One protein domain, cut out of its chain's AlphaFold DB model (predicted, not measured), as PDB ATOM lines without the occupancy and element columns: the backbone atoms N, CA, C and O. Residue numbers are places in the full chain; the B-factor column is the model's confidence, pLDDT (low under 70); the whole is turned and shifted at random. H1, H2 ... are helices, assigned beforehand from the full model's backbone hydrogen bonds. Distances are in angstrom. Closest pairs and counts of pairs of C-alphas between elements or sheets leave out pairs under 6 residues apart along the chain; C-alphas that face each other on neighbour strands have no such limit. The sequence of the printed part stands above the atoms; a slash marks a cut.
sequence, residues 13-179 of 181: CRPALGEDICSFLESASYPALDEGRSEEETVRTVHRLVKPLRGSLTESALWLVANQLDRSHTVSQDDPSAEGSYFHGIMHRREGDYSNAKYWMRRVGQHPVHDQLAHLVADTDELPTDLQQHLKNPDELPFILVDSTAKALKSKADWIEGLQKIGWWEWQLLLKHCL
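AT A GLANCE: This is residues 13 to 179 of the 181 residues of an uncharacterized protein of Planctomycetaceae bacterium (UniProt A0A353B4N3). The domain is a compact block of mostly aligned helices: H3 to H7 fold back and forth, and the long H11 runs through the block from H10 to H4. H8 packs on H11, with H9 beside H8 at one end of the block, while the short H1 and H2 lie at the other end. The printed part has 167 residues with eleven named helices, H1 to H11 in chain order, and no named strand; the class is all helix. It is compact, with a radius of gyration of the C-alphas of 14.9 A and spans of 43 by 31 by 29 A.

IN THESE COORDINATES: H1 is residues 13 to 17, with C-alpha 13 at (-0.976, 7.521, -29.951), and H2 is 19 to 27. H3, residues 40 to 49, is 14.4 A long; H4 is 57 to 65 and H5 is 69 to 77. H6, residues 82 to 95, is 19.8 A long, H7, 98 to 108, 15.2 A, and H8, 112 to 122, 15.7 A. H9 is 129 to 135. H10, residues 141 to 155, is 20.4 A long. H11, residues 160 to 178, is 27.1 A long and ends with C-alpha 178 at (-6.976, 8.227, -21.657).

HOW THE PARTS SIT: H1 is close to H2 but not clearly touching, the closest C-alphas being those of Arg 14 and Cys 22, 6.5 A apart. H2 and H4 are near each other. H3 and H4 form a hairpin that only just touches, with 3 pairs of C-alphas within 8 A, the closest those of Val 46 and Leu 62 at 6.4 A. H4 and H5 form a hairpin, closest at the C-alphas of Ser 60 and Ser 72, 4.1 A. H5 and H6 form another, at Ser 76 and Gly 84, 4.8 A between C-alphas. H6, H7, H10 and H11 make an up and down bundle, each running against the one before it. In it the hairpin of H6 and H7 has a shallow tilt of 11 degrees, and H7 touches H10 at the C-alphas of Lys 102 and Phe 143, 6.1 A. H8 and H9 are a hairpin, closest at the C-alphas of Ala 118 and Leu 135, 6.0 A. H8 touches H11 at a shallow tilt of 31 degrees, opposite ways, closest at the C-alphas of Val 113 and Leu 173, 6.0 A. H9 and H10 touch only at the corner, at the C-alphas of Leu 135 and Leu 141, 4.9 A. H11 touches H4 with residues 171 to 178 alone, closest at the C-alphas of Thr 58 and Leu 175, 6.5 A. In each of the eleven helices every O i to N i+4 pair is within hydrogen-bond range.

THE WHOLE: The two C-alphas farthest apart are those of Pro 52 and Asp 130, 43.3 A. The printed part has no cut. The link from H2 to H3, residues 28 to 39, is long. The mean pLDDT of the printed part is 96.0, and no printed residue is under 70.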
ATOM      1  N   CYS A  13       0.478   7.467 -29.768       90.75
ATOM      2  CA  CYS A  13      -0.976   7.521 -29.951       90.75
ATOM      3  C   CYS A  13      -1.471   6.607 -31.081       90.75
ATOM      4  O   CYS A  13      -2.479   5.916 -30.920       90.75
ATOM      5  N   ARG A  14      -0.773   6.575 -32.227       89.94
ATOM      6  CA  ARG A  14      -1.204   5.780 -33.393       89.94
ATOM      7  C   ARG A  14      -1.232   4.271 -33.101       89.94
ATOM      8  O   ARG A  14      -2.245   3.643 -33.415       89.94
ATOM      9  N   PRO A  15      -0.209   3.667 -32.465       91.75
ATOM     10  CA  PRO A  15      -0.278   2.279 -32.013       91.75
ATOM     11  C   PRO A  15      -1.414   2.009 -31.018       91.75
ATOM     12  O   PRO A  15      -2.066   0.971 -31.125       91.75
ATOM     13  N   ALA A  16      -1.671   2.927 -30.079       91.94
ATOM     14  CA  ALA A  16      -2.702   2.756 -29.056       91.94
ATOM     15  C   ALA A  16      -4.135   2.834 -29.618       91.94
ATOM     16  O   ALA A  16      -5.011   2.081 -29.191       91.94
ATOM     17  N   LEU A  17      -4.379   3.722 -30.588       92.88
ATOM     18  CA  LEU A  17      -5.681   3.881 -31.250       92.88
ATOM     19  C   LEU A  17      -5.904   2.862 -32.372       92.88
ATOM     20  O   LEU A  17      -7.036   2.469 -32.648       92.88
ATOM     21  N   GLY A  18      -4.833   2.433 -33.035       93.88
ATOM     22  CA  GLY A  18      -4.911   1.641 -34.252       93.88
ATOM     23  C   GLY A  18      -5.224   2.481 -35.495       93.88
ATOM     24  O   GLY A  18      -5.751   3.595 -35.440       93.88
ATOM     25  N   GLU A  19      -4.890   1.911 -36.652       93.12
ATOM     26  CA  GLU A  19      -4.890   2.602 -37.945       93.12
ATOM     27  C   GLU A  19      -6.283   3.071 -38.390       93.12
ATOM     28  O   GLU A  19      -6.429   4.175 -38.916       93.12
ATOM     29  N   ASP A  20      -7.314   2.260 -38.140       95.50
ATOM     30  CA  ASP A  20      -8.684   2.561 -38.563       95.50
ATOM     31  C   ASP A  20      -9.253   3.785 -37.828       95.50
ATOM     32  O   ASP A  20      -9.942   4.611 -38.430       95.50
ATOM     33  N   ILE A  21      -8.948   3.926 -36.531       95.56
ATOM     34  CA  ILE A  21      -9.373   5.088 -35.742       95.56
ATOM     35  C   ILE A  21      -8.583   6.322 -36.170       95.56
ATOM     36  O   ILE A  21      -9.184   7.373 -36.370       95.56
ATOM     37  N   CYS A  22      -7.272   6.198 -36.378       93.38
ATOM     38  CA  CYS A  22      -6.456   7.323 -36.834       93.38
ATOM     39  C   CYS A  22      -6.936   7.845 -38.193       93.38
ATOM     40  O   CYS A  22      -7.205   9.032 -38.327       93.38
ATOM     41  N   SER A  23      -7.169   6.952 -39.160       92.31
ATOM     42  CA  SER A  23      -7.680   7.323 -40.488       92.31
ATOM     43  C   SER A  23      -9.050   8.009 -40.411       92.31
ATOM     44  O   SER A  23      -9.333   8.957 -41.145       92.31
ATOM     45  N   PHE A  24      -9.919   7.546 -39.507       94.44
ATOM     46  CA  PHE A  24     -11.208   8.188 -39.261       94.44
ATOM     47  C   PHE A  24     -11.034   9.614 -38.724       94.44
ATOM     48  O   PHE A  24     -11.641  10.536 -39.262       94.44
ATOM     49  N   LEU A  25     -10.182   9.813 -37.716       93.06
ATOM     50  CA  LEU A  25      -9.946  11.126 -37.109       93.06
ATOM     51  C   LEU A  25      -9.250  12.108 -38.061       93.06
ATOM     52  O   LEU A  25      -9.648  13.267 -38.112       93.06
ATOM     53  N   GLU A  26      -8.294  11.642 -38.869       90.12
ATOM     54  CA  GLU A  26      -7.605  12.447 -39.893       90.12
ATOM     55  C   GLU A  26      -8.578  12.984 -40.968       90.12
ATOM     56  O   GLU A  26      -8.338  14.031 -41.570       90.12
ATOM     57  N   SER A  27      -9.694  12.283 -41.204       88.75
ATOM     58  CA  SER A  27     -10.742  12.686 -42.155       88.75
ATOM     59  C   SER A  27     -11.928  13.417 -41.513       88.75
ATOM     60  O   SER A  27     -12.806  13.909 -42.229       88.75
ATOM     61  N   ALA A  28     -11.974  13.501 -40.182       88.62
ATOM     62  CA  ALA A  28     -13.066  14.141 -39.466       88.62
ATOM     63  C   ALA A  28     -13.004  15.669 -39.614       88.62
ATOM     64  O   ALA A  28     -11.947  16.294 -39.542       88.62
ATOM     65  N   SER A  29     -14.170  16.292 -39.787       86.94
ATOM     66  CA  SER A  29     -14.308  17.747 -39.650       86.94
ATOM     67  C   SER A  29     -14.385  18.138 -38.174       86.94
ATOM     68  O   SER A  29     -14.720  17.308 -37.327       86.94
ATOM     69  N   TYR A  30     -14.141  19.413 -37.855       88.50
ATOM     70  CA  TYR A  30     -14.330  19.890 -36.485       88.50
ATOM     71  C   TYR A  30     -15.779  19.654 -36.025       88.50
ATOM     72  O   TYR A  30     -16.714  20.058 -36.729       88.50
ATOM     73  N   PRO A  31     -15.995  19.034 -34.850       86.81
ATOM     74  CA  PRO A  31     -17.334  18.809 -34.328       86.81
ATOM     75  C   PRO A  31     -18.124  20.112 -34.162       86.81
ATOM     76  O   PRO A  31     -17.570  21.185 -33.906       86.81
ATOM     77  N   ALA A  32     -19.446  20.020 -34.288       91.44
ATOM     78  CA  ALA A  32     -20.336  21.142 -34.013       91.44
ATOM     79  C   ALA A  32     -20.257  21.558 -32.535       91.44
ATOM     80  O   ALA A  32     -20.081  20.717 -31.649       91.44
ATOM     81  N   LEU A  33     -20.426  22.855 -32.265       94.50
ATOM     82  CA  LEU A  33     -20.520  23.366 -30.893       94.50
ATOM     83  C   LEU A  33     -21.852  23.027 -30.215       94.50
ATOM     84  O   LEU A  33     -21.936  23.139 -28.997       94.50
ATOM     85  N   ASP A  34     -22.863  22.647 -30.995       94.00
ATOM     86  CA  ASP A  34     -24.182  22.212 -30.545       94.00
ATOM     87  C   ASP A  34     -24.403  20.708 -30.831       94.00
ATOM     88  O   ASP A  34     -23.459  19.969 -31.158       94.00
ATOM     89  N   GLU A  35     -25.654  20.250 -30.718       91.06
ATOM     90  CA  GLU A  35     -26.079  18.884 -31.057       91.06
ATOM     91  C   GLU A  35     -25.706  18.494 -32.496       91.06
ATOM     92  O   GLU A  35     -25.472  17.320 -32.789       91.06
ATOM     93  N   GLY A  36     -25.586  19.481 -33.392       87.06
ATOM     94  CA  GLY A  36     -25.241  19.282 -34.787       87.06
ATOM     95  C   GLY A  36     -26.205  18.349 -35.520       87.06
ATOM     96  O   GLY A  36     -27.317  18.050 -35.089       87.06
ATOM     97  N   ARG A  37     -25.772  17.874 -36.688       89.94
ATOM     98  CA  ARG A  37     -26.414  16.752 -37.382       89.94
ATOM     99  C   ARG A  37     -25.471  15.566 -37.362       89.94
ATOM    100  O   ARG A  37     -24.282  15.723 -37.630       89.94
ATOM    101  N   SER A  38     -25.994  14.383 -37.068       90.81
ATOM    102  CA  SER A  38     -25.229  13.150 -37.218       90.81
ATOM    103  C   SER A  38     -25.261  12.711 -38.679       90.81
ATOM    104  O   SER A  38     -26.332  12.493 -39.251       90.81
ATOM    105  N   GLU A  39     -24.090  12.581 -39.290       93.06
ATOM    106  CA  GLU A  39     -23.971  12.053 -40.646       93.06
ATOM    107  C   GLU A  39     -24.027  10.526 -40.619       93.06
ATOM    108  O   GLU A  39     -23.301   9.878 -39.865       93.06
ATOM    109  N   GLU A  40     -24.894   9.936 -41.444       94.75
ATOM    110  CA  GLU A  40     -25.191   8.502 -41.379       94.75
ATOM    111  C   GLU A  40     -23.943   7.628 -41.581       94.75
ATOM    112  O   GLU A  40     -23.751   6.644 -40.865       94.75
ATOM    113  N   GLU A  41     -23.061   8.001 -42.512       94.75
ATOM    114  CA  GLU A  41     -21.829   7.251 -42.773       94.75
ATOM    115  C   GLU A  41     -20.822   7.367 -41.620       94.75
ATOM    116  O   GLU A  41     -20.216   6.369 -41.220       94.75
ATOM    117  N   THR A  42     -20.708   8.552 -41.016       94.88
ATOM    118  CA  THR A  42     -19.893   8.793 -39.818       94.88
ATOM    119  C   THR A  42     -20.389   7.941 -38.652       94.88
ATOM    120  O   THR A  42     -19.603   7.224 -38.033       94.88
ATOM    121  N   VAL A  43     -21.703   7.918 -38.399       96.88
ATOM    122  CA  VAL A  43     -22.307   7.088 -37.342       96.88
ATOM    123  C   VAL A  43     -22.056   5.600 -37.593       96.88
ATOM    124  O   VAL A  43     -21.664   4.883 -36.672       96.88
ATOM    125  N   ARG A  44     -22.244   5.116 -38.829       97.62
ATOM    126  CA  ARG A  44     -21.969   3.714 -39.195       97.62
ATOM    127  C   ARG A  44     -20.501   3.354 -38.997       97.62
ATOM    128  O   ARG A  44     -20.203   2.266 -38.500       97.62
ATOM    129  N   THR A  45     -19.593   4.251 -39.366       97.62
ATOM    130  CA  THR A  45     -18.155   4.053 -39.193       97.62
ATOM    131  C   THR A  45     -17.790   3.981 -37.719       97.62
ATOM    132  O   THR A  45     -17.235   2.964 -37.303       97.62
ATOM    133  N   VAL A  46     -18.206   4.957 -36.907       97.81
ATOM    134  CA  VAL A  46     -17.973   4.933 -35.455       97.81
ATOM    135  C   VAL A  46     -18.560   3.673 -34.825       97.81
ATOM    136  O   VAL A  46     -17.871   3.005 -34.064       97.81
ATOM    137  N   HIS A  47     -19.756   3.240 -35.226       98.12
ATOM    138  CA  HIS A  47     -20.358   2.005 -34.718       98.12
ATOM    139  C   HIS A  47     -19.498   0.747 -34.966       98.12
ATOM    140  O   HIS A  47     -19.548  -0.204 -34.177       98.12
ATOM    141  N   ARG A  48     -18.717   0.698 -36.056       98.19
ATOM    142  CA  ARG A  48     -17.745  -0.384 -36.296       98.19
ATOM    143  C   ARG A  48     -16.518  -0.229 -35.399       98.19
ATOM    144  O   ARG A  48     -16.138  -1.204 -34.752       98.19
ATOM    145  N   LEU A  49     -15.954   0.979 -35.345       98.00
ATOM    146  CA  LEU A  49     -14.722   1.296 -34.613       98.00
ATOM    147  C   LEU A  49     -14.858   1.092 -33.101       98.00
ATOM    148  O   LEU A  49     -13.940   0.586 -32.467       98.00
ATOM    149  N   VAL A  50     -16.013   1.426 -32.521       97.88
ATOM    150  CA  VAL A  50     -16.220   1.334 -31.064       97.88
ATOM    151  C   VAL A  50     -16.566  -0.073 -30.585       97.88
ATOM    152  O   VAL A  50     -16.569  -0.338 -29.388       97.88
ATOM    153  N   LYS A  51     -16.877  -1.013 -31.487       97.38
ATOM    154  CA  LYS A  51     -17.263  -2.382 -31.110       97.38
ATOM    155  C   LYS A  51     -16.229  -3.083 -30.203       97.38
ATOM    156  O   LYS A  51     -16.674  -3.695 -29.231       97.38
ATOM    157  N   PRO A  52     -14.908  -3.025 -30.472       96.25
ATOM    158  CA  PRO A  52     -13.894  -3.546 -29.549       96.25
ATOM    159  C   PRO A  52     -13.649  -2.664 -28.312       96.25
ATOM    160  O   PRO A  52     -12.978  -3.110 -27.391       96.25
ATOM    161  N   LEU A  53     -14.192  -1.445 -28.271       95.94
ATOM    162  CA  LEU A  53     -13.935  -0.420 -27.253       95.94
ATOM    163  C   LEU A  53     -15.112  -0.213 -26.288       95.94
ATOM    164  O   LEU A  53     -15.158   0.796 -25.584       95.94
ATOM    165  N   ARG A  54     -16.086  -1.129 -26.276       96.56
ATOM    166  CA  ARG A  54     -17.343  -0.953 -25.539       96.56
ATOM    167  C   ARG A  54     -17.119  -0.661 -24.055       96.56
ATOM    168  O   ARG A  54     -16.469  -1.449 -23.372       96.56
ATOM    169  N   GLY A  55     -17.713   0.423 -23.569       96.25
ATOM    170  CA  GLY A  55     -17.613   0.902 -22.190       96.25
ATOM    171  C   GLY A  55     -16.339   1.690 -21.878       96.25
ATOM    172  O   GLY A  55     -16.147   2.069 -20.730       96.25
ATOM    173  N   SER A  56     -15.461   1.933 -22.856       97.50
ATOM    174  CA  SER A  56     -14.253   2.743 -22.653       97.50
ATOM    175  C   SER A  56     -14.505   4.228 -22.903       97.50
ATOM    176  O   SER A  56     -15.362   4.611 -23.701       97.50
ATOM    177  N   LEU A  57     -13.672   5.087 -22.319       98.19
ATOM    178  CA  LEU A  57     -13.703   6.519 -22.620       98.19
ATOM    179  C   LEU A  57     -13.387   6.826 -24.093       98.19
ATOM    180  O   LEU A  57     -13.943   7.777 -24.639       98.19
ATOM    181  N   THR A  58     -12.611   5.982 -24.781       97.81
ATOM    182  CA  THR A  58     -12.405   6.082 -26.237       97.81
ATOM    183  C   THR A  58     -13.708   5.887 -27.015       97.81
ATOM    184  O   THR A  58     -13.938   6.585 -28.001       97.81
ATOM    185  N   GLU A  59     -14.604   4.995 -26.577       98.38
ATOM    186  CA  GLU A  59     -15.941   4.891 -27.177       98.38
ATOM    187  C   GLU A  59     -16.721   6.201 -27.005       98.38
ATOM    188  O   GLU A  59     -17.261   6.721 -27.985       98.38
ATOM    189  N   SER A  60     -16.761   6.750 -25.785       98.50
ATOM    190  CA  SER A  60     -17.436   8.029 -25.524       98.50
ATOM    191  C   SER A  60     -16.882   9.142 -26.417       98.50
ATOM    192  O   SER A  60     -17.645   9.861 -27.070       98.50
ATOM    193  N   ALA A  61     -15.554   9.225 -26.514       98.12
ATOM    194  CA  ALA A  61     -14.848  10.195 -27.332       98.12
ATOM    195  C   ALA A  61     -15.259  10.102 -28.812       98.12
ATOM    196  O   ALA A  61     -15.597  11.120 -29.413       98.12
ATOM    197  N   LEU A  62     -15.290   8.898 -29.395       97.81
ATOM    198  CA  LEU A  62     -15.663   8.707 -30.801       97.81
ATOM    199  C   LEU A  62     -17.143   9.009 -31.071       97.81
ATOM    200  O   LEU A  62     -17.477   9.541 -32.133       97.81
ATOM    201  N   TRP A  63     -18.037   8.736 -30.117       98.25
ATOM    202  CA  TRP A  63     -19.445   9.117 -30.253       98.25
ATOM    203  C   TRP A  63     -19.651  10.633 -30.296       98.25
ATOM    204  O   TRP A  63     -20.534  11.097 -31.024       98.25
ATOM    205  N   LEU A  64     -18.811  11.415 -29.607       97.69
ATOM    206  CA  LEU A  64     -18.819  12.874 -29.747       97.69
ATOM    207  C   LEU A  64     -18.466  13.298 -31.176       97.69
ATOM    208  O   LEU A  64     -19.163  14.149 -31.729       97.69
ATOM    209  N   VAL A  65     -17.462  12.688 -31.813       96.38
ATOM    210  CA  VAL A  65     -17.099  13.002 -33.210       96.38
ATOM    211  C   VAL A  65     -18.272  12.745 -34.166       96.38
ATOM    212  O   VAL A  65     -18.520  13.529 -35.076       96.38
ATOM    213  N   ALA A  66     -19.058  11.694 -33.918       96.12
ATOM    214  CA  ALA A  66     -20.248  11.363 -34.709       96.12
ATOM    215  C   ALA A  66     -21.509  12.185 -34.376       96.12
ATOM    216  O   ALA A  66     -22.584  11.878 -34.899       96.12
ATOM    217  N   ASN A  67     -21.416  13.196 -33.505       96.12
ATOM    218  CA  ASN A  67     -22.568  13.952 -32.997       96.12
ATOM    219  C   ASN A  67     -23.654  13.028 -32.407       96.12
ATOM    220  O   ASN A  67     -24.842  13.230 -32.637       96.12
ATOM    221  N   GLN A  68     -23.257  11.964 -31.700       97.69
ATOM    222  CA  GLN A  68     -24.159  11.025 -31.024       97.69
ATOM    223  C   GLN A  68     -24.067  11.236 -29.508       97.69
ATOM    224  O   GLN A  68     -23.493  10.416 -28.787       97.69
ATOM    225  N   LEU A  69     -24.612  12.363 -29.040       98.00
ATOM    226  CA  LEU A  69     -24.465  12.811 -27.652       98.00
ATOM    227  C   LEU A  69     -25.020  11.795 -26.648       98.00
ATOM    228  O   LEU A  69     -24.296  11.431 -25.731       98.00
ATOM    229  N   ASP A  70     -26.204  11.220 -26.881       98.12
ATOM    230  CA  ASP A  70     -26.795  10.194 -25.999       98.12
ATOM    231  C   ASP A  70     -25.893   8.964 -25.803       98.12
ATOM    232  O   ASP A  70     -25.833   8.371 -24.720       98.12
ATOM    233  N   ARG A  71     -25.172   8.562 -26.857       98.50
ATOM    234  CA  ARG A  71     -24.259   7.412 -26.807       98.50
ATOM    235  C   ARG A  71     -22.999   7.743 -26.018       98.50
ATOM    236  O   ARG A  71     -22.574   6.936 -25.198       98.50
ATOM    237  N   SER A  72     -22.439   8.935 -26.227       98.62
ATOM    238  CA  SER A  72     -21.331   9.441 -25.410       98.62
ATOM    239  C   SER A  72     -21.747   9.613 -23.945       98.62
ATOM    240  O   SER A  72     -21.026   9.180 -23.048       98.62
ATOM    241  N   HIS A  73     -22.935  10.166 -23.696       98.62
ATOM    242  CA  HIS A  73     -23.516  10.341 -22.366       98.62
ATOM    243  C   HIS A  73     -23.628   9.008 -21.625       98.62
ATOM    244  O   HIS A  73     -23.121   8.887 -20.517       98.62
ATOM    245  N   THR A  74     -24.211   7.987 -22.265       98.50
ATOM    246  CA  THR A  74     -24.364   6.644 -21.678       98.50
ATOM    247  C   THR A  74     -23.030   6.094 -21.175       98.50
ATOM    248  O   THR A  74     -22.957   5.576 -20.069       98.50
ATOM    249  N   VAL A  75     -21.964   6.238 -21.965       98.56
ATOM    250  CA  VAL A  75     -20.641   5.711 -21.608       98.56
ATOM    251  C   VAL A  75     -19.949   6.576 -20.553       98.56
ATOM    252  O   VAL A  75     -19.445   6.056 -19.566       98.56
ATOM    253  N   SER A  76     -19.929   7.898 -20.739       98.62
ATOM    254  CA  SER A  76     -19.241   8.822 -19.822       98.62
ATOM    255  C   SER A  76     -19.909   8.940 -18.452       98.62
ATOM    256  O   SER A  76     -19.220   9.180 -17.466       98.62
ATOM    257  N   GLN A  77     -21.229   8.757 -18.355       98.25
ATOM    258  CA  GLN A  77     -21.941   8.778 -17.077       98.25
ATOM    259  C   GLN A  77     -21.561   7.598 -16.171       98.25
ATOM    260  O   GLN A  77     -21.533   7.760 -14.949       98.25
ATOM    261  N   ASP A  78     -21.278   6.435 -16.755       97.94
ATOM    262  CA  ASP A  78     -20.955   5.216 -16.012       97.94
ATOM    263  C   ASP A  78     -19.499   5.196 -15.503       97.94
ATOM    264  O   ASP A  78     -19.146   4.352 -14.675       97.94
ATOM    265  N   ASP A  79     -18.665   6.144 -15.942       98.00
ATOM    266  CA  ASP A  79     -17.276   6.291 -15.510       98.00
ATOM    267  C   ASP A  79     -17.141   7.366 -14.400       98.00
ATOM    268  O   ASP A  79     -17.373   8.556 -14.641       98.00
ATOM    269  N   PRO A  80     -16.765   6.988 -13.159       97.69
ATOM    270  CA  PRO A  80     -16.680   7.916 -12.032       97.69
ATOM    271  C   PRO A  80     -15.386   8.750 -11.998       97.69
ATOM    272  O   PRO A  80     -15.201   9.520 -11.052       97.69
ATOM    273  N   SER A  81     -14.480   8.580 -12.963       98.44
ATOM    274  CA  SER A  81     -13.203   9.297 -13.030       98.44
ATOM    275  C   SER A  81     -13.364  10.783 -13.380       98.44
ATOM    276  O   SER A  81     -14.453  11.279 -13.716       98.44
ATOM    277  N   ALA A  82     -12.249  11.515 -13.296       98.50
ATOM    278  CA  ALA A  82     -12.187  12.894 -13.760       98.50
ATOM    279  C   ALA A  82     -12.389  12.953 -15.280       98.50
ATOM    280  O   ALA A  82     -13.126  13.807 -15.761       98.50
ATOM    281  N   GLU A  83     -11.825  12.004 -16.023       98.69
ATOM    282  CA  GLU A  83     -11.887  11.906 -17.480       98.69
ATOM    283  C   GLU A  83     -13.300  11.551 -17.963       98.69
ATOM    284  O   GLU A  83     -13.814  12.168 -18.899       98.69
ATOM    285  N   GLY A  84     -13.980  10.629 -17.268       98.75
ATOM    286  CA  GLY A  84     -15.403  10.344 -17.465       98.75
ATOM    287  C   GLY A  84     -16.260  11.589 -17.253       98.75
ATOM    288  O   GLY A  84     -17.031  11.983 -18.132       98.75
ATOM    289  N   SER A  85     -16.038  12.291 -16.135       98.88
ATOM    290  CA  SER A  85     -16.700  13.572 -15.860       98.88
ATOM    291  C   SER A  85     -16.376  14.645 -16.907       98.88
ATOM    292  O   SER A  85     -17.228  15.483 -17.205       98.88
ATOM    293  N   TYR A  86     -15.182  14.618 -17.498       98.81
ATOM    294  CA  TYR A  86     -14.759  15.585 -18.502       98.81
ATOM    295  C   TYR A  86     -15.482  15.351 -19.832       98.81
ATOM    296  O   TYR A  86     -16.138  16.264 -20.338       98.81
ATOM    297  N   PHE A  87     -15.484  14.123 -20.362       98.81
ATOM    298  CA  PHE A  87     -16.269  13.805 -21.561       98.81
ATOM    299  C   PHE A  87     -17.761  14.097 -21.366       98.81
ATOM    300  O   PHE A  87     -18.400  14.633 -22.273       98.81
ATOM    301  N   HIS A  88     -18.294  13.836 -20.172       98.69
ATOM    302  CA  HIS A  88     -19.668  14.176 -19.810       98.69
ATOM    303  C   HIS A  88     -19.911  15.698 -19.861       98.69
ATOM    304  O   HIS A  88     -20.877  16.171 -20.463       98.69
ATOM    305  N   GLY A  89     -18.998  16.496 -19.301       98.69
ATOM    306  CA  GLY A  89     -19.064  17.956 -19.369       98.69
ATOM    307  C   GLY A  89     -18.998  18.495 -20.803       98.69
ATOM    308  O   GLY A  89     -19.769  19.392 -21.151       98.69
ATOM    309  N   ILE A  90     -18.122  17.938 -21.650       98.62
ATOM    310  CA  ILE A  90     -18.039  18.287 -23.078       98.62
ATOM    311  C   ILE A  90     -19.356  17.943 -23.782       98.62
ATOM    312  O   ILE A  90     -19.857  18.755 -24.559       98.62
ATOM    313  N   MET A  91     -19.929  16.772 -23.499       98.56
ATOM    314  CA  MET A  91     -21.208  16.330 -24.054       98.56
ATOM    315  C   MET A  91     -22.333  17.323 -23.720       98.56
ATOM    316  O   MET A  91     -22.932  17.879 -24.641       98.56
ATOM    317  N   HIS A  92     -22.543  17.660 -22.441       98.69
ATOM    318  CA  HIS A  92     -23.587  18.617 -22.041       98.69
ATOM    319  C   HIS A  92     -23.355  20.030 -22.586       98.69
ATOM    320  O   HIS A  92     -24.306  20.750 -22.897       98.69
ATOM    321  N   ARG A  93     -22.088  20.447 -22.743       98.62
ATOM    322  CA  ARG A  93     -21.764  21.733 -23.380       98.62
ATOM    323  C   ARG A  93     -22.295  21.785 -24.813       98.62
ATOM    324  O   ARG A  93     -22.686  22.862 -25.254       98.62
ATOM    325  N   ARG A  94     -22.313  20.649 -25.513       97.88
ATOM    326  CA  ARG A  94     -22.804  20.524 -26.893       97.88
ATOM    327  C   ARG A  94     -24.314  20.315 -26.972       97.88
ATOM    328  O   ARG A  94     -24.946  20.844 -27.869       97.88
ATOM    329  N   GLU A  95     -24.907  19.623 -26.008       97.75
ATOM    330  CA  GLU A  95     -26.369  19.564 -25.835       97.75
ATOM    331  C   GLU A  95     -26.980  20.949 -25.550       97.75
ATOM    332  O   GLU A  95     -28.138  21.217 -25.855       97.75
ATOM    333  N   GLY A  96     -26.200  21.857 -24.960       98.06
ATOM    334  CA  GLY A  96     -26.673  23.177 -24.556       98.06
ATOM    335  C   GLY A  96     -27.191  23.236 -23.117       98.06
ATOM    336  O   GLY A  96     -27.628  24.304 -22.675       98.06
ATOM    337  N   ASP A  97     -27.072  22.153 -22.342       98.44
ATOM    338  CA  ASP A  97     -27.242  22.183 -20.887       98.44
ATOM    339  C   ASP A  97     -25.971  22.724 -20.211       98.44
ATOM    340  O   ASP A  97     -25.179  22.025 -19.575       98.44
ATOM    341  N   TYR A  98     -25.757  24.030 -20.363       98.62
ATOM    342  CA  TYR A  98     -24.557  24.703 -19.870       98.62
ATOM    343  C   TYR A  98     -24.424  24.664 -18.342       98.62
ATOM    344  O   TYR A  98     -23.310  24.681 -17.818       98.62
ATOM    345  N   SER A  99     -25.537  24.622 -17.603       98.56
ATOM    346  CA  SER A  99     -25.490  24.529 -16.139       98.56
ATOM    347  C   SER A  99     -24.939  23.174 -15.708       98.56
ATOM    348  O   SER A  99     -24.078  23.106 -14.824       98.56
ATOM    349  N   ASN A 100     -25.401  22.109 -16.359       98.62
ATOM    350  CA  ASN A 100     -24.950  20.759 -16.085       98.62
ATOM    351  C   ASN A 100     -23.523  20.540 -16.602       98.62
ATOM    352  O   ASN A 100     -22.681  20.046 -15.858       98.62
ATOM    353  N   ALA A 101     -23.178  21.066 -17.782       98.81
ATOM    354  CA  ALA A 101     -21.796  21.096 -18.265       98.81
ATOM    355  C   ALA A 101     -20.838  21.677 -17.209       98.81
ATOM    356  O   ALA A 101     -19.848  21.045 -16.849       98.81
ATOM    357  N   LYS A 102     -21.169  22.835 -16.616       98.81
ATOM    358  CA  LYS A 102     -20.368  23.424 -15.526       98.81
ATOM    359  C   LYS A 102     -20.349  22.564 -14.265       98.81
ATOM    360  O   LYS A 102     -19.344  22.557 -13.563       98.81
ATOM    361  N   TYR A 103     -21.441  21.882 -13.924       98.69
ATOM    362  CA  TYR A 103     -21.448  20.937 -12.806       98.69
ATOM    363  C   TYR A 103     -20.425  19.816 -13.026       98.69
ATOM    364  O   TYR A 103     -19.608  19.573 -12.139       98.69
ATOM    365  N   TRP A 104     -20.395  19.222 -14.216       98.75
ATOM    366  CA  TRP A 104     -19.436  18.177 -14.565       98.75
ATOM    367  C   TRP A 104     -17.997  18.683 -14.622       98.75
ATOM    368  O   TRP A 104     -17.125  18.046 -14.036       98.75
ATOM    369  N   MET A 105     -17.751  19.881 -15.164       98.62
ATOM    370  CA  MET A 105     -16.415  20.501 -15.133       98.62
ATOM    371  C   MET A 105     -15.901  20.749 -13.706       98.62
ATOM    372  O   MET A 105     -14.709  20.620 -13.447       98.62
ATOM    373  N   ARG A 106     -16.780  21.022 -12.728       98.56
ATOM    374  CA  ARG A 106     -16.363  21.074 -11.311       98.56
ATOM    375  C   ARG A 106     -15.932  19.711 -10.773       98.56
ATOM    376  O   ARG A 106     -15.105  19.674  -9.869       98.56
ATOM    377  N   ARG A 107     -16.497  18.611 -11.287       98.44
ATOM    378  CA  ARG A 107     -16.112  17.248 -10.881       98.44
ATOM    379  C   ARG A 107     -14.788  16.808 -11.499       98.44
ATOM    380  O   ARG A 107     -14.109  15.993 -10.890       98.44
ATOM    381  N   VAL A 108     -14.424  17.368 -12.655       98.56
ATOM    382  CA  VAL A 108     -13.087  17.205 -13.252       98.56
ATOM    383  C   VAL A 108     -12.018  17.783 -12.322       98.56
ATOM    384  O   VAL A 108     -11.014  17.132 -12.054       98.56
ATOM    385  N   GLY A 109     -12.251  18.985 -11.784       97.06
ATOM    386  CA  GLY A 109     -11.282  19.668 -10.928       97.06
ATOM    387  C   GLY A 109     -10.037  20.115 -11.704       97.06
ATOM    388  O   GLY A 109     -10.132  20.528 -12.859       97.06
ATOM    389  N   GLN A 110      -8.871  20.064 -11.057       95.88
ATOM    390  CA  GLN A 110      -7.595  20.342 -11.720       95.88
ATOM    391  C   GLN A 110      -7.194  19.151 -12.589       95.88
ATOM    392  O   GLN A 110      -7.124  18.026 -12.099       95.88
ATOM    393  N   HIS A 111      -6.914  19.405 -13.867       98.25
ATOM    394  CA  HIS A 111      -6.631  18.360 -14.841       98.25
ATOM    395  C   HIS A 111      -5.519  18.803 -15.805       98.25
ATOM    396  O   HIS A 111      -5.624  19.904 -16.350       98.25
ATOM    397  N   PRO A 112      -4.501  17.965 -16.100       97.81
ATOM    398  CA  PRO A 112      -3.361  18.347 -16.951       97.81
ATOM    399  C   PRO A 112      -3.741  18.846 -18.352       97.81
ATOM    400  O   PRO A 112      -3.034  19.650 -18.956       97.81
ATOM    401  N   VAL A 113      -4.872  18.374 -18.883       98.19
ATOM    402  CA  VAL A 113      -5.420  18.847 -20.168       98.19
ATOM    403  C   VAL A 113      -5.783  20.334 -20.128       98.19
ATOM    404  O   VAL A 113      -5.644  20.997 -21.151       98.19
ATOM    405  N   HIS A 114      -6.207  20.885 -18.984       98.25
ATOM    406  CA  HIS A 114      -6.486  22.320 -18.873       98.25
ATOM    407  C   HIS A 114      -5.209  23.143 -19.082       98.25
ATOM    408  O   HIS A 114      -5.227  24.104 -19.848       98.25
ATOM    409  N   ASP A 115      -4.092  22.737 -18.475       97.75
ATOM    410  CA  ASP A 115      -2.797  23.407 -18.645       97.75
ATOM    411  C   ASP A 115      -2.304  23.326 -20.095       97.75
ATOM    412  O   ASP A 115      -1.893  24.324 -20.689       97.75
ATOM    413  N   GLN A 116      -2.384  22.131 -20.688       97.06
ATOM    414  CA  GLN A 116      -1.972  21.895 -22.072       97.06
ATOM    415  C   GLN A 116      -2.821  22.708 -23.055       97.06
ATOM    416  O   GLN A 116      -2.276  23.338 -23.965       97.06
ATOM    417  N   LEU A 117      -4.144  22.749 -22.861       97.25
ATOM    418  CA  LEU A 117      -5.030  23.523 -23.724       97.25
ATOM    419  C   LEU A 117      -4.809  25.027 -23.559       97.25
ATOM    420  O   LEU A 117      -4.769  25.736 -24.561       97.25
ATOM    421  N   ALA A 118      -4.615  25.518 -22.332       96.62
ATOM    422  CA  ALA A 118      -4.314  26.927 -22.083       96.62
ATOM    423  C   ALA A 118      -3.040  27.374 -22.822       96.62
ATOM    424  O   ALA A 118      -3.000  28.482 -23.361       96.62
ATOM    425  N   HIS A 119      -2.029  26.502 -22.907       95.25
ATOM    426  CA  HIS A 119      -0.814  26.762 -23.680       95.25
ATOM    427  C   HIS A 119      -1.098  26.854 -25.187       95.25
ATOM    428  O   HIS A 119      -0.724  27.836 -25.819       95.25
ATOM    429  N   LEU A 120      -1.844  25.896 -25.752       94.00
ATOM    430  CA  LEU A 120      -2.229  25.926 -27.172       94.00
ATOM    431  C   LEU A 120      -3.075  27.155 -27.525       94.00
ATOM    432  O   LEU A 120      -2.897  27.759 -28.581       94.00
ATOM    433  N   VAL A 121      -3.992  27.544 -26.635       93.06
ATOM    434  CA  VAL A 121      -4.824  28.735 -26.821       93.06
ATOM    435  C   VAL A 121      -3.985  30.009 -26.750       93.06
ATOM    436  O   VAL A 121      -4.316  30.972 -27.435       93.06
ATOM    437  N   ALA A 122      -2.900  30.049 -25.976       90.31
ATOM    438  CA  ALA A 122      -2.038  31.226 -25.895       90.31
ATOM    439  C   ALA A 122      -1.294  31.535 -27.207       90.31
ATOM    440  O   ALA A 122      -1.003  32.706 -27.452       90.31
ATOM    441  N   ASP A 123      -1.042  30.519 -28.037       88.31
ATOM    442  CA  ASP A 123      -0.204  30.603 -29.243       88.31
ATOM    443  C   ASP A 123      -1.001  30.690 -30.559       88.31
ATOM    444  O   ASP A 123      -0.428  30.642 -31.650       88.31
ATOM    445  N   THR A 124      -2.329  30.777 -30.486       87.69
ATOM    446  CA  THR A 124      -3.204  30.772 -31.667       87.69
ATOM    447  C   THR A 124      -3.798  32.151 -31.977       87.69
ATOM    448  O   THR A 124      -3.767  33.026 -31.134       87.69
ATOM    449  N   ASP A 125      -4.379  32.367 -33.158       89.69
ATOM    450  CA  ASP A 125      -5.092  33.620 -33.505       89.69
ATOM    451  C   ASP A 125      -6.567  33.347 -33.874       89.69
ATOM    452  O   ASP A 125      -7.231  34.136 -34.541       89.69
ATOM    453  N   GLU A 126      -7.084  32.184 -33.469       89.12
ATOM    454  CA  GLU A 126      -8.395  31.656 -33.881       89.12
ATOM    455  C   GLU A 126      -9.572  32.299 -33.128       89.12
ATOM    456  O   GLU A 126     -10.727  32.165 -33.529       89.12
ATOM    457  N   LEU A 127      -9.297  32.985 -32.016       93.19
ATOM    458  CA  LEU A 127     -10.301  33.596 -31.146       93.19
ATOM    459  C   LEU A 127     -10.043  35.098 -30.975       93.19
ATOM    460  O   LEU A 127      -8.897  35.540 -31.057       93.19
ATOM    461  N   PRO A 128     -11.081  35.897 -30.657       94.50
ATOM    462  CA  PRO A 128     -10.895  37.288 -30.262       94.50
ATOM    463  C   PRO A 128      -9.903  37.411 -29.100       94.50
ATOM    464  O   PRO A 128      -9.992  36.654 -28.132       94.50
ATOM    465  N   THR A 129      -9.016  38.407 -29.160       93.12
ATOM    466  CA  THR A 129      -7.924  38.605 -28.189       93.12
ATOM    467  C   THR A 129      -8.401  38.616 -26.734       93.12
ATOM    468  O   THR A 129      -7.781  37.985 -25.880       93.12
ATOM    469  N   ASP A 130      -9.529  39.271 -26.446       92.62
ATOM    470  CA  ASP A 130     -10.088  39.318 -25.089       92.62
ATOM    471  C   ASP A 130     -10.479  37.919 -24.590       92.62
ATOM    472  O   ASP A 130     -10.142  37.533 -23.472       92.62
ATOM    473  N   LEU A 131     -11.153  37.128 -25.434       93.56
ATOM    474  CA  LEU A 131     -11.544  35.760 -25.092       93.56
ATOM    475  C   LEU A 131     -10.311  34.872 -24.900       93.56
ATOM    476  O   LEU A 131     -10.219  34.135 -23.920       93.56
ATOM    477  N   GLN A 132      -9.347  34.976 -25.809       92.69
ATOM    478  CA  GLN A 132      -8.095  34.244 -25.710       92.69
ATOM    479  C   GLN A 132      -7.367  34.535 -24.393       92.69
ATOM    480  O   GLN A 132      -6.870  33.613 -23.749       92.69
ATOM    481  N   GLN A 133      -7.318  35.797 -23.964       91.62
ATOM    482  CA  GLN A 133      -6.649  36.176 -22.725       91.62
ATOM    483  C   GLN A 133      -7.291  35.523 -21.494       91.62
ATOM    484  O   GLN A 133      -6.572  35.124 -20.580       91.62
ATOM    485  N   HIS A 134      -8.618  35.374 -21.481       92.56
ATOM    486  CA  HIS A 134      -9.330  34.676 -20.409       92.56
ATOM    487  C   HIS A 134      -9.056  33.166 -20.409       92.56
ATOM    488  O   HIS A 134      -8.894  32.570 -19.348       92.56
ATOM    489  N   LEU A 135      -8.926  32.551 -21.585       93.94
ATOM    490  CA  LEU A 135      -8.651  31.117 -21.719       93.94
ATOM    491  C   LEU A 135      -7.219  30.708 -21.325       93.94
ATOM    492  O   LEU A 135      -6.930  29.520 -21.270       93.94
ATOM    493  N   LYS A 136      -6.324  31.653 -21.010       92.19
ATOM    494  CA  LYS A 136      -4.966  31.345 -20.518       92.19
ATOM    495  C   LYS A 136      -4.932  30.850 -19.071       92.19
ATOM    496  O   LYS A 136      -3.878  30.408 -18.628       92.19
ATOM    497  N   ASN A 137      -6.032  30.967 -18.329       95.31
ATOM    498  CA  ASN A 137      -6.132  30.495 -16.952       95.31
ATOM    499  C   ASN A 137      -6.698  29.061 -16.919       95.31
ATOM    500  O   ASN A 137      -7.902  28.910 -17.138       95.31
ATOM    501  N   PRO A 138      -5.894  28.022 -16.615       96.31
ATOM    502  CA  PRO A 138      -6.345  26.628 -16.631       96.31
ATOM    503  C   PRO A 138      -7.517  26.341 -15.683       96.31
ATOM    504  O   PRO A 138      -8.386  25.537 -16.011       96.31
ATOM    505  N   ASP A 139      -7.587  27.025 -14.536       94.44
ATOM    506  CA  ASP A 139      -8.640  26.801 -13.537       94.44
ATOM    507  C   ASP A 139     -10.009  27.339 -13.998       94.44
ATOM    508  O   ASP A 139     -11.060  26.809 -13.632       94.44
ATOM    509  N   GLU A 140     -10.017  28.398 -14.814       96.44
ATOM    510  CA  GLU A 140     -11.243  29.032 -15.323       96.44
ATOM    511  C   GLU A 140     -11.608  28.571 -16.740       96.44
ATOM    512  O   GLU A 140     -12.782  28.627 -17.126       96.44
ATOM    513  N   LEU A 141     -10.623  28.087 -17.502       97.75
ATOM    514  CA  LEU A 141     -10.730  27.659 -18.895       97.75
ATOM    515  C   LEU A 141     -11.968  26.793 -19.189       97.75
ATOM    516  O   LEU A 141     -12.722  27.179 -20.088       97.75
ATOM    517  N   PRO A 142     -12.269  25.692 -18.466       98.12
ATOM    518  CA  PRO A 142     -13.407  24.844 -18.829       98.12
ATOM    519  C   PRO A 142     -14.749  25.581 -18.686       98.12
ATOM    520  O   PRO A 142     -15.670  25.380 -19.480       98.12
ATOM    521  N   PHE A 143     -14.861  26.496 -17.718       98.56
ATOM    522  CA  PHE A 143     -16.065  27.303 -17.511       98.56
ATOM    523  C   PHE A 143     -16.205  28.400 -18.566       98.56
ATOM    524  O   PHE A 143     -17.306  28.625 -19.072       98.56
ATOM    525  N   ILE A 144     -15.091  29.039 -18.935       98.25
ATOM    526  CA  ILE A 144     -15.055  30.046 -19.997       98.25
ATOM    527  C   ILE A 144     -15.414  29.413 -21.340       98.25
ATOM    528  O   ILE A 144     -16.163  30.026 -22.098       98.25
ATOM    529  N   LEU A 145     -14.957  28.191 -21.634       98.12
ATOM    530  CA  LEU A 145     -15.357  27.478 -22.851       98.12
ATOM    531  C   LEU A 145     -16.867  27.233 -22.891       98.12
ATOM    532  O   LEU A 145     -17.489  27.488 -23.918       98.12
ATOM    533  N   VAL A 146     -17.481  26.817 -21.776       98.69
ATOM    534  CA  VAL A 146     -18.944  26.661 -21.693       98.69
ATOM    535  C   VAL A 146     -19.667  27.981 -21.985       98.69
ATOM    536  O   VAL A 146     -20.567  28.023 -22.826       98.69
ATOM    537  N   ASP A 147     -19.258  29.072 -21.333       98.56
ATOM    538  CA  ASP A 147     -19.881  30.386 -21.532       98.56
ATOM    539  C   ASP A 147     -19.658  30.933 -22.947       98.56
ATOM    540  O   ASP A 147     -20.545  31.563 -23.531       98.56
ATOM    541  N   SER A 148     -18.491  30.656 -23.523       98.06
ATOM    542  CA  SER A 148     -18.130  31.074 -24.876       98.06
ATOM    543  C   SER A 148     -18.916  30.307 -25.926       98.06
ATOM    544  O   SER A 148     -19.397  30.940 -26.862       98.06
ATOM    545  N   THR A 149     -19.141  29.001 -25.746       98.25
ATOM    546  CA  THR A 149     -20.039  28.209 -26.600       98.25
ATOM    547  C   THR A 149     -21.448  28.793 -26.590       98.25
ATOM    548  O   THR A 149     -21.994  29.116 -27.649       98.25
ATOM    549  N   ALA A 150     -22.010  29.017 -25.397       98.38
ATOM    550  CA  ALA A 150     -23.345  29.586 -25.247       98.38
ATOM    551  C   ALA A 150     -23.465  30.960 -25.922       98.38
ATOM    552  O   ALA A 150     -24.435  31.240 -26.635       98.38
ATOM    553  N   LYS A 151     -22.460  31.824 -25.726       98.00
ATOM    554  CA  LYS A 151     -22.398  33.154 -26.336       98.00
ATOM    555  C   LYS A 151     -22.287  33.067 -27.857       98.00
ATOM    556  O   LYS A 151     -23.075  33.723 -28.533       98.00
ATOM    557  N   ALA A 152     -21.360  32.261 -28.374       97.62
ATOM    558  CA  ALA A 152     -21.085  32.121 -29.801       97.62
ATOM    559  C   ALA A 152     -22.327  31.673 -30.574       97.62
ATOM    560  O   ALA A 152     -22.696  32.305 -31.564       97.62
ATOM    561  N   LEU A 153     -23.011  30.636 -30.080       97.38
ATOM    562  CA  LEU A 153     -24.228  30.105 -30.693       97.38
ATOM    563  C   LEU A 153     -25.379  31.114 -30.625       97.38
ATOM    564  O   LEU A 153     -26.042  31.373 -31.632       97.38
ATOM    565  N   LYS A 154     -25.582  31.755 -29.466       97.69
ATOM    566  CA  LYS A 154     -26.641  32.759 -29.287       97.69
ATOM    567  C   LYS A 154     -26.453  33.975 -30.194       97.69
ATOM    568  O   LYS A 154     -27.435  34.488 -30.730       97.69
ATOM    569  N   SER A 155     -25.222  34.466 -30.335       97.00
ATOM    570  CA  SER A 155     -24.927  35.660 -31.133       97.00
ATOM    571  C   SER A 155     -24.602  35.366 -32.593       97.00
ATOM    572  O   SER A 155     -24.430  36.318 -33.346       97.00
ATOM    573  N   LYS A 156     -24.497  34.088 -32.990       96.31
ATOM    574  CA  LYS A 156     -23.965  33.668 -34.297       96.31
ATOM    575  C   LYS A 156     -22.614  34.328 -34.579       96.31
ATOM    576  O   LYS A 156     -22.448  35.028 -35.574       96.31
ATOM    577  N   ALA A 157     -21.699  34.178 -33.626       96.69
ATOM    578  CA  ALA A 157     -20.375  34.774 -33.706       96.69
ATOM    579  C   ALA A 157     -19.623  34.330 -34.973       96.69
ATOM    580  O   ALA A 157     -19.730  33.184 -35.403       96.69
ATOM    581  N   ASP A 158     -18.823  35.232 -35.531       96.19
ATOM    582  CA  ASP A 158     -17.927  34.974 -36.663       96.19
ATOM    583  C   ASP A 158     -16.717  34.097 -36.289       96.19
ATOM    584  O   ASP A 158     -16.084  33.522 -37.165       96.19
ATOM    585  N   TRP A 159     -16.444  33.925 -34.992       95.19
ATOM    586  CA  TRP A 159     -15.374  33.083 -34.442       95.19
ATOM    587  C   TRP A 159     -15.839  31.685 -33.980       95.19
ATOM    588  O   TRP A 159     -15.129  31.016 -33.226       95.19
ATOM    589  N   ILE A 160     -17.016  31.210 -34.418       96.50
ATOM    590  CA  ILE A 160     -17.507  29.850 -34.100       96.50
ATOM    591  C   ILE A 160     -16.487  28.777 -34.496       96.50
ATOM    592  O   ILE A 160     -16.196  27.901 -33.685       96.50
ATOM    593  N   GLU A 161     -15.917  28.864 -35.700       95.19
ATOM    594  CA  GLU A 161     -14.952  27.874 -36.198       95.19
ATOM    595  C   GLU A 161     -13.692  27.817 -35.323       95.19
ATOM    596  O   GLU A 161     -13.209  26.733 -34.993       95.19
ATOM    597  N   GLY A 162     -13.216  28.971 -34.849       95.75
ATOM    598  CA  GLY A 162     -12.096  29.033 -33.915       95.75
ATOM    599  C   GLY A 162     -12.391  28.301 -32.607       95.75
ATOM    600  O   GLY A 162     -11.567  27.523 -32.127       95.75
ATOM    601  N   LEU A 163     -13.600  28.458 -32.058       96.44
ATOM    602  CA  LEU A 163     -14.005  27.734 -30.851       96.44
ATOM    603  C   LEU A 163     -14.209  26.229 -31.112       96.44
ATOM    604  O   LEU A 163     -13.886  25.421 -30.241       96.44
ATOM    605  N   GLN A 164     -14.680  25.832 -32.301       96.50
ATOM    606  CA  GLN A 164     -14.738  24.419 -32.707       96.50
ATOM    607  C   GLN A 164     -13.341  23.799 -32.745       96.50
ATOM    608  O   GLN A 164     -13.149  22.680 -32.272       96.50
ATOM    609  N   LYS A 165     -12.354  24.545 -33.246       95.44
ATOM    610  CA  LYS A 165     -10.956  24.123 -33.270       95.44
ATOM    611  C   LYS A 165     -10.366  23.979 -31.864       95.44
ATOM    612  O   LYS A 165      -9.726  22.967 -31.591       95.44
ATOM    613  N   ILE A 166     -10.642  24.915 -30.947       95.88
ATOM    614  CA  ILE A 166     -10.244  24.765 -29.534       95.88
ATOM    615  C   ILE A 166     -10.905  23.532 -28.905       95.88
ATOM    616  O   ILE A 166     -10.225  22.746 -28.249       95.88
ATOM    617  N   GLY A 167     -12.202  23.317 -29.145       96.75
ATOM    618  CA  GLY A 167     -12.909  22.124 -28.672       96.75
ATOM    619  C   GLY A 167     -12.348  20.823 -29.256       96.75
ATOM    620  O   GLY A 167     -12.313  19.803 -28.571       96.75
ATOM    621  N   TRP A 168     -11.854  20.852 -30.497       96.56
ATOM    622  CA  TRP A 168     -11.170  19.716 -31.115       96.56
ATOM    623  C   TRP A 168      -9.831  19.406 -30.440       96.56
ATOM    624  O   TRP A 168      -9.522  18.240 -30.202       96.56
ATOM    625  N   TRP A 169      -9.048  20.424 -30.079       96.44
ATOM    626  CA  TRP A 169      -7.814  20.234 -29.313       96.44
ATOM    627  C   TRP A 169      -8.077  19.717 -27.902       96.44
ATOM    628  O   TRP A 169      -7.423  18.770 -27.481       96.44
ATOM    629  N   GLU A 170      -9.060  20.283 -27.199       98.00
ATOM    630  CA  GLU A 170      -9.498  19.813 -25.878       98.00
ATOM    631  C   GLU A 170      -9.841  18.319 -25.909       98.00
ATOM    632  O   GLU A 170      -9.336  17.539 -25.101       98.00
ATOM    633  N   TRP A 171     -10.643  17.909 -26.896       98.00
ATOM    634  CA  TRP A 171     -11.031  16.517 -27.096       98.00
ATOM    635  C   TRP A 171      -9.830  15.610 -27.400       98.00
ATOM    636  O   TRP A 171      -9.717  14.539 -26.808       98.00
ATOM    637  N   GLN A 172      -8.911  16.033 -28.277       97.00
ATOM    638  CA  GLN A 172      -7.720  15.247 -28.621       97.00
ATOM    639  C   GLN A 172      -6.781  15.070 -27.424       97.00
ATOM    640  O   GLN A 172      -6.298  13.965 -27.187       97.00
ATOM    641  N   LEU A 173      -6.536  16.136 -26.655       97.44
ATOM    642  CA  LEU A 173      -5.712  16.082 -25.446       97.44
ATOM    643  C   LEU A 173      -6.320  15.144 -24.400       97.44
ATOM    644  O   LEU A 173      -5.598  14.353 -23.793       97.44
ATOM    645  N   LEU A 174      -7.642  15.201 -24.212       98.38
ATOM    646  CA  LEU A 174      -8.340  14.317 -23.285       98.38
ATOM    647  C   LEU A 174      -8.303  12.859 -23.747       98.38
ATOM    648  O   LEU A 174      -7.987  11.980 -22.948       98.38
ATOM    649  N   LEU A 175      -8.566  12.595 -25.031       97.56
ATOM    650  CA  LEU A 175      -8.466  11.243 -25.573       97.56
ATOM    651  C   LEU A 175      -7.048  10.698 -25.400       97.56
ATOM    652  O   LEU A 175      -6.889   9.601 -24.879       97.56
ATOM    653  N   LYS A 176      -6.031  11.486 -25.760       96.38
ATOM    654  CA  LYS A 176      -4.621  11.141 -25.568       96.38
ATOM    655  C   LYS A 176      -4.306  10.782 -24.118       96.38
ATOM    656  O   LYS A 176      -3.618   9.796 -23.883       96.38
ATOM    657  N   HIS A 177      -4.819  11.552 -23.158       96.44
ATOM    658  CA  HIS A 177      -4.627  11.281 -21.732       96.44
ATOM    659  C   HIS A 177      -5.238   9.942 -21.287       96.44
ATOM    660  O   HIS A 177      -4.732   9.314 -20.364       96.44
ATOM    661  N   CYS A 178      -6.305   9.493 -21.953       95.62
ATOM    662  CA  CYS A 178      -6.976   8.227 -21.657       95.62
ATOM    663  C   CYS A 178      -6.313   7.005 -22.317       95.62
ATOM    664  O   CYS A 178      -6.708   5.873 -22.023       95.62
ATOM    665  N   LEU A 179      -5.370   7.199 -23.245       92.38
ATOM    666  CA  LEU A 179      -4.709   6.092 -23.934       92.38
ATOM    667  C   LEU A 179      -3.665   5.422 -23.030       92.38
ATOM    668  O   LEU A 179      -3.018   6.093 -22.228       92.38
TER     669      LEU A 179